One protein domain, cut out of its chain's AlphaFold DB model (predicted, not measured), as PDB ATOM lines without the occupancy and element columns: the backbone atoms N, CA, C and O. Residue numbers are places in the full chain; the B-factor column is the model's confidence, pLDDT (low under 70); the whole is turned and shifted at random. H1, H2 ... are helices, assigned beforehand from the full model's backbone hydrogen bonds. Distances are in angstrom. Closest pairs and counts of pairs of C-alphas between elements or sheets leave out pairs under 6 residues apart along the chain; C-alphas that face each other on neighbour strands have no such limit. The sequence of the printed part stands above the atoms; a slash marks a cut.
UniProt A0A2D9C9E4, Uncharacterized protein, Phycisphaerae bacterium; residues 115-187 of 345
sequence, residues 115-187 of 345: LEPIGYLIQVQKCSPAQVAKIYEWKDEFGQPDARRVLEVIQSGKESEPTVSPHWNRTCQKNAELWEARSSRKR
ATOM      1  N   LEU A 115     -11.725 -28.841   8.744       87.62
ATOM      2  CA  LEU A 115     -12.745 -28.222   7.912       87.62
ATOM      3  C   LEU A 115     -13.549 -27.220   8.732       87.62
ATOM      4  O   LEU A 115     -13.757 -27.387   9.936       87.62
ATOM      5  N   GLU A 116     -14.030 -26.189   8.047       89.50
ATOM      6  CA  GLU A 116     -14.987 -25.259   8.626       89.50
ATOM      7  C   GLU A 116     -16.288 -25.995   8.973       89.50
ATOM      8  O   GLU A 116     -16.756 -26.803   8.160       89.50
ATOM      9  N   PRO A 117     -16.899 -25.725  10.141       91.31
ATOM     10  CA  PRO A 117     -18.120 -26.407  10.545       91.31
ATOM     11  C   PRO A 117     -19.260 -26.225   9.538       91.31
ATOM     12  O   PRO A 117     -19.426 -25.160   8.938       91.31
ATOM     13  N   ILE A 118     -20.091 -27.256   9.393       89.56
ATOM     14  CA  ILE A 118     -21.235 -27.288   8.467       89.56
ATOM     15  C   ILE A 118     -22.167 -26.093   8.688       89.56
ATOM     16  O   ILE A 118     -22.594 -25.453   7.726       89.56
ATOM     17  N   GLY A 119     -22.431 -25.743   9.950       88.44
ATOM     18  CA  GLY A 119     -23.273 -24.603  10.305       88.44
ATOM     19  C   GLY A 119     -22.705 -23.288   9.769       88.44
ATOM     20  O   GLY A 119     -23.439 -22.487   9.195       88.44
ATOM     21  N   TYR A 120     -21.385 -23.097   9.854       91.06
ATOM     22  CA  TYR A 120     -20.714 -21.912   9.321       91.06
ATOM     23  C   TYR A 120     -20.794 -21.851   7.788       91.06
ATOM     24  O   TYR A 120     -21.178 -20.821   7.227       91.06
ATOM     25  N   LEU A 121     -20.521 -22.967   7.108       91.25
ATOM     26  CA  LEU A 121     -20.583 -23.050   5.644       91.25
ATOM     27  C   LEU A 121     -21.980 -22.713   5.101       91.25
ATOM     28  O   LEU A 121     -22.120 -22.006   4.102       91.25
ATOM     29  N   ILE A 122     -23.031 -23.179   5.771       89.69
ATOM     30  CA  ILE A 122     -24.414 -22.960   5.331       89.69
ATOM     31  C   ILE A 122     -24.913 -21.571   5.739       89.69
ATOM     32  O   ILE A 122     -25.473 -20.839   4.919       89.69
ATOM     33  N   GLN A 123     -24.723 -21.182   6.999       89.31
ATOM     34  CA  GLN A 123     -25.314 -19.956   7.538       89.31
ATOM     35  C   GLN A 123     -24.545 -18.705   7.108       89.31
ATOM     36  O   GLN A 123     -25.177 -17.696   6.782       89.31
ATOM     37  N   VAL A 124     -23.211 -18.770   7.069       90.75
ATOM     38  CA  VAL A 124     -22.341 -17.623   6.768       90.75
ATOM     39  C   VAL A 124     -21.924 -17.628   5.302       90.75
ATOM     40  O   VAL A 124     -22.196 -16.658   4.599       90.75
ATOM     41  N   GLN A 125     -21.336 -18.723   4.811       90.19
ATOM     42  CA  GLN A 125     -20.847 -18.796   3.425       90.19
ATOM     43  C   GLN A 125     -21.932 -19.119   2.388       90.19
ATOM     44  O   GLN A 125     -21.666 -19.082   1.186       90.19
ATOM     45  N   LYS A 126     -23.165 -19.405   2.829       91.75
ATOM     46  CA  LYS A 126     -24.321 -19.713   1.966       91.75
ATOM     47  C   LYS A 126     -24.072 -20.882   1.006       91.75
ATOM     48  O   LYS A 126     -24.653 -20.933  -0.078       91.75
ATOM     49  N   CYS A 127     -23.231 -21.836   1.398       91.75
ATOM     50  CA  CYS A 127     -23.034 -23.063   0.640       91.75
ATOM     51  C   CYS A 127     -24.312 -23.912   0.653       91.75
ATOM     52  O   CYS A 127     -24.940 -24.113   1.693       91.75
ATOM     53  N   SER A 128     -24.683 -24.458  -0.504       92.88
ATOM     54  CA  SER A 128     -25.746 -25.464  -0.595       92.88
ATOM     55  C   SER A 128     -25.319 -26.779   0.078       92.88
ATOM     56  O   SER A 128     -24.128 -27.105   0.075       92.88
ATOM     57  N   PRO A 129     -26.260 -27.602   0.581       91.50
ATOM     58  CA  PRO A 129     -25.933 -28.899   1.182       91.50
ATOM     59  C   PRO A 129     -25.104 -29.816   0.268       91.50
ATOM     60  O   PRO A 129     -24.206 -30.507   0.737       91.50
ATOM     61  N   ALA A 130     -25.325 -29.766  -1.051       91.50
ATOM     62  CA  ALA A 130     -24.520 -30.508  -2.023       91.50
ATOM     63  C   ALA A 130     -23.068 -29.993  -2.125       91.50
ATOM     64  O   ALA A 130     -22.138 -30.781  -2.288       91.50
ATOM     65  N   GLN A 131     -22.848 -28.678  -2.009       91.38
ATOM     66  CA  GLN A 131     -21.498 -28.101  -1.962       91.38
ATOM     67  C   GLN A 131     -20.781 -28.466  -0.662       91.38
ATOM     68  O   GLN A 131     -19.600 -28.805  -0.703       91.38
ATOM     69  N   VAL A 132     -21.490 -28.464   0.470       90.50
ATOM     70  CA  VAL A 132     -20.925 -28.899   1.756       90.50
ATOM     71  C   VAL A 132     -20.542 -30.378   1.705       90.50
ATOM     72  O   VAL A 132     -19.413 -30.720   2.047       90.50
ATOM     73  N   ALA A 133     -21.416 -31.240   1.174       91.12
ATOM     74  CA  ALA A 133     -21.110 -32.657   0.971       91.12
ATOM     75  C   ALA A 133     -19.855 -32.852   0.103       91.12
ATOM     76  O   ALA A 133     -19.025 -33.707   0.394       91.12
ATOM     77  N   LYS A 134     -19.663 -32.007  -0.918       91.00
ATOM     78  CA  LYS A 134     -18.457 -32.022  -1.755       91.00
ATOM     79  C   LYS A 134     -17.190 -31.618  -0.987       91.00
ATOM     80  O   LYS A 134     -16.168 -32.268  -1.176       91.00
ATOM     81  N   ILE A 135     -17.242 -30.587  -0.135       88.75
ATOM     82  CA  ILE A 135     -16.106 -30.147   0.706       88.75
ATOM     83  C   ILE A 135     -15.686 -31.259   1.677       88.75
ATOM     84  O   ILE A 135     -14.499 -31.517   1.859       88.75
ATOM     85  N   TYR A 136     -16.668 -31.943   2.263       88.56
ATOM     86  CA  TYR A 136     -16.470 -33.051   3.200       88.56
ATOM     87  C   TYR A 136     -16.234 -34.404   2.506       88.56
ATOM     88  O   TYR A 136     -16.075 -35.421   3.177       88.56
ATOM     89  N   GLU A 137     -16.213 -34.423   1.169       89.50
ATOM     90  CA  GLU A 137     -16.096 -35.622   0.327       89.50
ATOM     91  C   GLU A 137     -17.124 -36.723   0.655       89.50
ATOM     92  O   GLU A 137     -16.875 -37.909   0.434       89.50
ATOM     93  N   TRP A 138     -18.300 -36.344   1.155       91.38
ATOM     94  CA  TRP A 138     -19.407 -37.263   1.398       91.38
ATOM     95  C   TRP A 138     -20.100 -37.597   0.088       91.38
ATOM     96  O   TRP A 138     -20.603 -36.716  -0.616       91.38
ATOM     97  N   LYS A 139     -20.109 -38.888  -0.231       90.81
ATOM     98  CA  LYS A 139     -20.682 -39.427  -1.456       90.81
ATOM     99  C   LYS A 139     -21.809 -40.390  -1.131       90.81
ATOM    100  O   LYS A 139     -21.714 -41.127  -0.150       90.81
ATOM    101  N   ASP A 140     -22.836 -40.372  -1.965       91.44
ATOM    102  CA  ASP A 140     -23.929 -41.332  -1.930       91.44
ATOM    103  C   ASP A 140     -23.520 -42.665  -2.585       91.44
ATOM    104  O   ASP A 140     -22.391 -42.841  -3.056       91.44
ATOM    105  N   GLU A 141     -24.459 -43.611  -2.641       89.62
ATOM    106  CA  GLU A 141     -24.275 -44.928  -3.269       89.62
ATOM    107  C   GLU A 141     -23.909 -44.848  -4.765       89.62
ATOM    108  O   GLU A 141     -23.342 -45.789  -5.319       89.62
ATOM    109  N   PHE A 142     -24.184 -43.714  -5.413       88.56
ATOM    110  CA  PHE A 142     -23.913 -43.457  -6.828       88.56
ATOM    111  C   PHE A 142     -22.658 -42.592  -7.045       88.56
ATOM    112  O   PHE A 142     -22.341 -42.229  -8.181       88.56
ATOM    113  N   GLY A 143     -21.925 -42.258  -5.977       84.94
ATOM    114  CA  GLY A 143     -20.717 -41.436  -6.026       84.94
ATOM    115  C   GLY A 143     -20.959 -39.926  -6.159       84.94
ATOM    116  O   GLY A 143     -19.990 -39.181  -6.338       84.94
ATOM    117  N   GLN A 144     -22.209 -39.466  -6.076       90.81
ATOM    118  CA  GLN A 144     -22.596 -38.053  -6.108       90.81
ATOM    119  C   GLN A 144     -22.526 -37.424  -4.709       90.81
ATOM    120  O   GLN A 144     -22.586 -38.146  -3.716       90.81
ATOM    121  N   PRO A 145     -22.393 -36.088  -4.587       91.38
ATOM    122  CA  PRO A 145     -22.363 -35.425  -3.284       91.38
ATOM    123  C   PRO A 145     -23.630 -35.701  -2.463       91.38
ATOM    124  O   PRO A 145     -24.735 -35.333  -2.867       91.38
ATOM    125  N   ASP A 146     -23.466 -36.311  -1.289       93.00
ATOM    126  CA  ASP A 146     -24.580 -36.728  -0.435       93.00
ATOM    127  C   ASP A 146     -25.156 -35.557   0.375       93.00
ATOM    128  O   ASP A 146     -24.782 -35.287   1.521       93.00
ATOM    129  N   ALA A 147     -26.101 -34.848  -0.236       91.06
ATOM    130  CA  ALA A 147     -26.818 -33.759   0.416       91.06
ATOM    131  C   ALA A 147     -27.746 -34.234   1.551       91.06
ATOM    132  O   ALA A 147     -28.051 -33.437   2.441       91.06
ATOM    133  N   ARG A 148     -28.203 -35.498   1.546       91.25
ATOM    134  CA  ARG A 148     -29.116 -36.018   2.581       91.25
ATOM    135  C   ARG A 148     -28.391 -36.130   3.909       91.25
ATOM    136  O   ARG A 148     -28.877 -35.610   4.909       91.25
ATOM    137  N   ARG A 149     -27.177 -36.674   3.882       90.38
ATOM    138  CA  ARG A 149     -26.315 -36.768   5.061       90.38
ATOM    139  C   ARG A 149     -26.006 -35.407   5.687       90.38
ATOM    140  O   ARG A 149     -25.974 -35.284   6.907       90.38
ATOM    141  N   VAL A 150     -25.822 -34.359   4.881       89.25
ATOM    142  CA  VAL A 150     -25.626 -32.991   5.402       89.25
ATOM    143  C   VAL A 150     -26.871 -32.494   6.140       89.25
ATOM    144  O   VAL A 150     -26.751 -31.918   7.219       89.25
ATOM    145  N   LEU A 151     -28.065 -32.749   5.600       89.62
ATOM    146  CA  LEU A 151     -29.325 -32.370   6.246       89.62
ATOM    147  C   LEU A 151     -29.570 -33.146   7.548       89.62
ATOM    148  O   LEU A 151     -30.036 -32.556   8.519       89.62
ATOM    149  N   GLU A 152     -29.220 -34.431   7.596       91.56
ATOM    150  CA  GLU A 152     -29.290 -35.238   8.822       91.56
ATOM    151  C   GLU A 152     -28.393 -34.667   9.929       91.56
ATOM    152  O   GLU A 152     -28.811 -34.575  11.084       91.56
ATOM    153  N   VAL A 153     -27.182 -34.213   9.586       89.31
ATOM    154  CA  VAL A 153     -26.264 -33.604  10.562       89.31
ATOM    155  C   VAL A 153     -26.820 -32.291  11.115       89.31
ATOM    156  O   VAL A 153     -26.765 -32.081  12.329       89.31
ATOM    157  N   ILE A 154     -27.427 -31.459  10.267       87.62
ATOM    158  CA  ILE A 154     -28.124 -30.233  10.689       87.62
ATOM    159  C   ILE A 154     -29.273 -30.575  11.646       87.62
ATOM    160  O   ILE A 154     -29.375 -30.006  12.730       87.62
ATOM    161  N   GLN A 155     -30.106 -31.559  11.296       88.69
ATOM    162  CA  GLN A 155     -31.219 -32.002  12.144       88.69
ATOM    163  C   GLN A 155     -30.747 -32.570  13.488       88.69
ATOM    164  O   GLN A 155     -31.422 -32.400  14.501       88.69
ATOM    165  N   SER A 156     -29.580 -33.216  13.511       87.88
ATOM    166  CA  SER A 156     -28.976 -33.752  14.735       87.88
ATOM    167  C   SER A 156     -28.333 -32.691  15.642       87.88
ATOM    168  O   SER A 156     -27.963 -33.008  16.770       87.88
ATOM    169  N   GLY A 157     -28.175 -31.448  15.168       84.50
ATOM    170  CA  GLY A 157     -27.549 -30.351  15.914       84.50
ATOM    171  C   GLY A 157     -26.018 -30.413  16.009       84.50
ATOM    172  O   GLY A 157     -25.425 -29.641  16.757       84.50
ATOM    173  N   LYS A 158     -25.358 -31.300  15.253       85.88
ATOM    174  CA  LYS A 158     -23.889 -31.491  15.260       85.88
ATOM    175  C   LYS A 158     -23.140 -30.643  14.233       85.88
ATOM    176  O   LYS A 158     -21.973 -30.870  13.935       85.88
ATOM    177  N   GLU A 159     -23.806 -29.645  13.672       82.62
ATOM    178  CA  GLU A 159     -23.290 -28.803  12.590       82.62
ATOM    179  C   GLU A 159     -22.077 -27.934  12.969       82.62
ATOM    180  O   GLU A 159     -21.408 -27.393  12.089       82.62
ATOM    181  N   SER A 160     -21.787 -27.803  14.265       81.62
ATOM    182  CA  SER A 160     -20.651 -27.067  14.822       81.62
ATOM    183  C   SER A 160     -19.441 -27.950  15.157       81.62
ATOM    184  O   SER A 160     -18.398 -27.411  15.535       81.62
ATOM    185  N   GLU A 161     -19.541 -29.279  15.019       82.25
ATOM    186  CA  GLU A 161     -18.441 -30.189  15.352       82.25
ATOM    187  C   GLU A 161     -17.266 -30.026  14.363       82.25
ATOM    188  O   GLU A 161     -17.444 -30.171  13.146       82.25
ATOM    189  N   PRO A 162     -16.046 -29.734  14.853       79.38
ATOM    190  CA  PRO A 162     -14.875 -29.626  13.997       79.38
ATOM    191  C   PRO A 162     -14.521 -31.003  13.436       79.38
ATOM    192  O   PRO A 162     -14.300 -31.961  14.176       79.38
ATOM    193  N   THR A 163     -14.449 -31.093  12.111       86.62
ATOM    194  CA  THR A 163     -14.149 -32.341  11.405       86.62
ATOM    195  C   THR A 163     -12.805 -32.227  10.700       86.62
ATOM    196  O   THR A 163     -12.512 -31.224  10.052       86.62
ATOM    197  N   VAL A 164     -11.979 -33.267  10.800       85.94
ATOM    198  CA  VAL A 164     -10.701 -33.336  10.081       85.94
ATOM    199  C   VAL A 164     -10.959 -33.513   8.586       85.94
ATOM    200  O   VAL A 164     -11.777 -34.338   8.178       85.94
ATOM    201  N   SER A 165     -10.231 -32.766   7.760       87.81
ATOM    202  CA  SER A 165     -10.319 -32.846   6.305       87.81
ATOM    203  C   SER A 165     -10.045 -34.270   5.792       87.81
ATOM    204  O   SER A 165      -9.016 -34.862   6.134       87.81
ATOM    205  N   PRO A 166     -10.889 -34.823   4.903       86.69
ATOM    206  CA  PRO A 166     -10.622 -36.101   4.242       86.69
ATOM    207  C   PRO A 166      -9.280 -36.125   3.497       86.69
ATOM    208  O   PRO A 166      -8.611 -37.158   3.450       86.69
ATOM    209  N   HIS A 167      -8.844 -34.983   2.952       85.88
ATOM    210  CA  HIS A 167      -7.534 -34.855   2.308       85.88
ATOM    211  C   HIS A 167      -6.382 -35.111   3.291       85.88
ATOM    212  O   HIS A 167      -5.398 -35.767   2.943       85.88
ATOM    213  N   TRP A 168      -6.514 -34.639   4.535       86.44
ATOM    214  CA  TRP A 168      -5.542 -34.908   5.592       86.44
ATOM    215  C   TRP A 168      -5.454 -36.404   5.890       86.44
ATOM    216  O   TRP A 168      -4.363 -36.966   5.877       86.44
ATOM    217  N   ASN A 169      -6.600 -37.070   6.052       86.81
ATOM    218  CA  ASN A 169      -6.644 -38.510   6.312       86.81
ATOM    219  C   ASN A 169      -5.996 -39.316   5.178       86.81
ATOM    220  O   ASN A 169      -5.184 -40.198   5.445       86.81
ATOM    221  N   ARG A 170      -6.275 -38.963   3.915       87.38
ATOM    222  CA  ARG A 170      -5.626 -39.583   2.746       87.38
ATOM    223  C   ARG A 170      -4.118 -39.350   2.728       87.38
ATOM    224  O   ARG A 170      -3.362 -40.262   2.409       87.38
ATOM    225  N   THR A 171      -3.672 -38.152   3.094       87.38
ATOM    226  CA  THR A 171      -2.242 -37.830   3.192       87.38
ATOM    227  C   THR A 171      -1.568 -38.659   4.287       87.38
ATOM    228  O   THR A 171      -0.526 -39.262   4.040       87.38
ATOM    229  N   CYS A 172      -2.181 -38.759   5.469       87.50
ATOM    230  CA  CYS A 172      -1.696 -39.607   6.559       87.50
ATOM    231  C   CYS A 172      -1.641 -41.083   6.159       87.50
ATOM    232  O   CYS A 172      -0.645 -41.743   6.432       87.50
ATOM    233  N   GLN A 173      -2.671 -41.586   5.475       89.12
ATOM    234  CA  GLN A 173      -2.709 -42.960   4.990       89.12
ATOM    235  C   GLN A 173      -1.605 -43.225   3.962       89.12
ATOM    236  O   GLN A 173      -0.857 -44.182   4.112       89.12
ATOM    237  N   LYS A 174      -1.427 -42.335   2.978       90.81
ATOM    238  CA  LYS A 174      -0.331 -42.429   2.005       90.81
ATOM    239  C   LYS A 174       1.038 -42.427   2.693       90.81
ATOM    240  O   LYS A 174       1.916 -43.202   2.329       90.81
ATOM    241  N   ASN A 175       1.228 -41.570   3.695       90.94
ATOM    242  CA  ASN A 175       2.474 -41.528   4.461       90.94
ATOM    243  C   ASN A 175       2.687 -42.810   5.277       90.94
ATOM    244  O   ASN A 175       3.820 -43.265   5.381       90.94
ATOM    245  N   ALA A 176       1.622 -43.407   5.817       89.75
ATOM    246  CA  ALA A 176       1.682 -44.701   6.489       89.75
ATOM    247  C   ALA A 176       2.016 -45.841   5.511       89.75
ATOM    248  O   ALA A 176       2.854 -46.677   5.818       89.75
ATOM    249  N   GLU A 177       1.450 -45.846   4.303       90.12
ATOM    250  CA  GLU A 177       1.798 -46.816   3.254       90.12
ATOM    251  C   GLU A 177       3.273 -46.700   2.839       90.12
ATOM    252  O   GLU A 177       3.977 -47.705   2.743       90.12
ATOM    253  N   LEU A 178       3.772 -45.472   2.650       88.94
ATOM    254  CA  LEU A 178       5.191 -45.219   2.376       88.94
ATOM    255  C   LEU A 178       6.086 -45.644   3.548       88.94
ATOM    256  O   LEU A 178       7.168 -46.188   3.332       88.94
ATOM    257  N   TRP A 179       5.627 -45.443   4.782       88.00
ATOM    258  CA  TRP A 179       6.319 -45.888   5.988       88.00
ATOM    259  C   TRP A 179       6.407 -47.417   6.091       88.00
ATOM    260  O   TRP A 179       7.460 -47.964   6.422       88.00
ATOM    261  N   GLU A 180       5.340 -48.135   5.753       86.12
ATOM    262  CA  GLU A 180       5.373 -49.598   5.683       86.12
ATOM    263  C   GLU A 180       6.248 -50.093   4.516       86.12
ATOM    264  O   GLU A 180       6.977 -51.079   4.633       86.12
ATOM    265  N   ALA A 181       6.288 -49.370   3.394       83.31
ATOM    266  CA  ALA A 181       7.223 -49.676   2.311       83.31
ATOM    267  C   ALA A 181       8.693 -49.436   2.722       83.31
ATOM    268  O   ALA A 181       9.581 -50.203   2.338       83.31
ATOM    269  N   ARG A 182       8.961 -48.416   3.550       74.12
ATOM    270  CA  ARG A 182      10.281 -48.130   4.144       74.12
ATOM    271  C   ARG A 182      10.774 -49.297   5.007       74.12
ATOM    272  O   ARG A 182      11.944 -49.676   4.903       74.12
ATOM    273  N   SER A 183       9.901 -49.901   5.820       56.72
ATOM    274  CA  SER A 183      10.262 -51.024   6.701       56.72
ATOM    275  C   SER A 183      10.715 -52.271   5.920       56.72
ATOM    276  O   SER A 183      11.580 -53.012   6.388       56.72
ATOM    277  N   SER A 184      10.240 -52.438   4.680       44.16
ATOM    278  CA  SER A 184      10.625 -53.533   3.777       44.16
ATOM    279  C   SER A 184      12.068 -53.424   3.257       44.16
ATOM    280  O   SER A 184      12.711 -54.447   3.041       44.16
ATOM    281  N   ARG A 185      12.610 -52.203   3.102       41.84
ATOM    282  CA  ARG A 185      14.018 -51.987   2.708       41.84
ATOM    283  C   ARG A 185      14.983 -52.056   3.893       41.84
ATOM    284  O   ARG A 185      16.077 -52.583   3.743       41.84
ATOM    285  N   LYS A 186      14.576 -51.601   5.086       47.91
ATOM    286  CA  LYS A 186      15.430 -51.637   6.293       47.91
ATOM    287  C   LYS A 186      15.425 -52.982   7.032       47.91
ATOM    288  O   LYS A 186      16.400 -53.293   7.715       47.91
ATOM    289  N   ARG A 187      14.405 -53.839   6.858       37.59
ATOM    290  CA  ARG A 187      14.423 -55.212   7.408       37.59
ATOM    291  C   ARG A 187      15.528 -56.094   6.827       37.59
ATOM    292  O   ARG A 187      15.915 -57.045   7.495       37.59
TER     293      ARG A 187
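This is residues 115 to 187 of the 345 residues of an uncharacterized protein of Phycisphaerae bacterium (UniProt A0A2D9C9E4). What does the model look like? It is a small head with a long arm: the short helices H1, H2 and H3 pack crosswise on one another, and from this head the single long helix H4 sticks out with its residues 168 to 187, which make most of the length. What is it made of? The printed part has 73 residues with four named helices, in the order H1, H2, H3, H4, and no named strand, and its class is all helix. How compact is it? The whole is only just loose, close to extended, with a radius of gyration of the C-alphas of 16.4 A, and its C-alphas span 52 by 26 by 20 A, only just elongated.

Where is the longest helix? H4 holds residues 166 to 187, from C-alpha 166 at (-10.622, -36.101, 4.242) to C-alpha 187 at (14.423, -55.212, 7.408), 31.7 A from first to last C-alpha. Where are the other helices? H3 holds residues 147 to 156 and measures 14.5 A from first to last C-alpha. H2 holds residues 129 to 135, 9.9 A, and H1 holds residues 118 to 123, 8.4 A, beginning with C-alpha 118 at (-21.235, -27.288, 8.467).

What does H4 touch? H4 touches no helix; it is apart from H1, H2 and H3. How do the three short helices stand? H2 and H3 touch, about perpendicular at 78 degrees, and their closest C-alphas, those of Ala 130 and Ala 147, are 4.7 A apart. H1 and H2 touch at a steep tilt of 49 degrees, opposite ways, with the C-alphas of Ile 118 and Val 132 closest at 6.9 A. H1 and H3 only just touch, with 3 pairs of C-alphas within 8 A, the closest being those of Gly 119 and Ile 154 at 7.4 A, and their lines are about perpendicular at 87 degrees. Is the packing aligned or crossed? It is mostly crossed: 0 of these 3 touching pairs are at a shallow tilt. What do the backbones show? In H1, H2 and H3 every O i to N i+4 pair is within hydrogen-bond range, and in H4 16 of 18 are.

How large is it? The two C-alphas farthest apart, those of Gln 123 and Arg 187, are 53.1 A apart. Without residues 168 to 187, which stand free, the body has 53 residues, spans 28 by 24 by 19 A and has a radius of gyration of 10.2 A. How are the helices linked? The printed part has no cut; the link from H1 to H2 is tight, that from H2 to H3 is long, with 11 residues, and that from H3 to H4 is short, with 9. Where is confidence low? The mean pLDDT of the printed part is 85.6, and residues 183 to 187 are under 70.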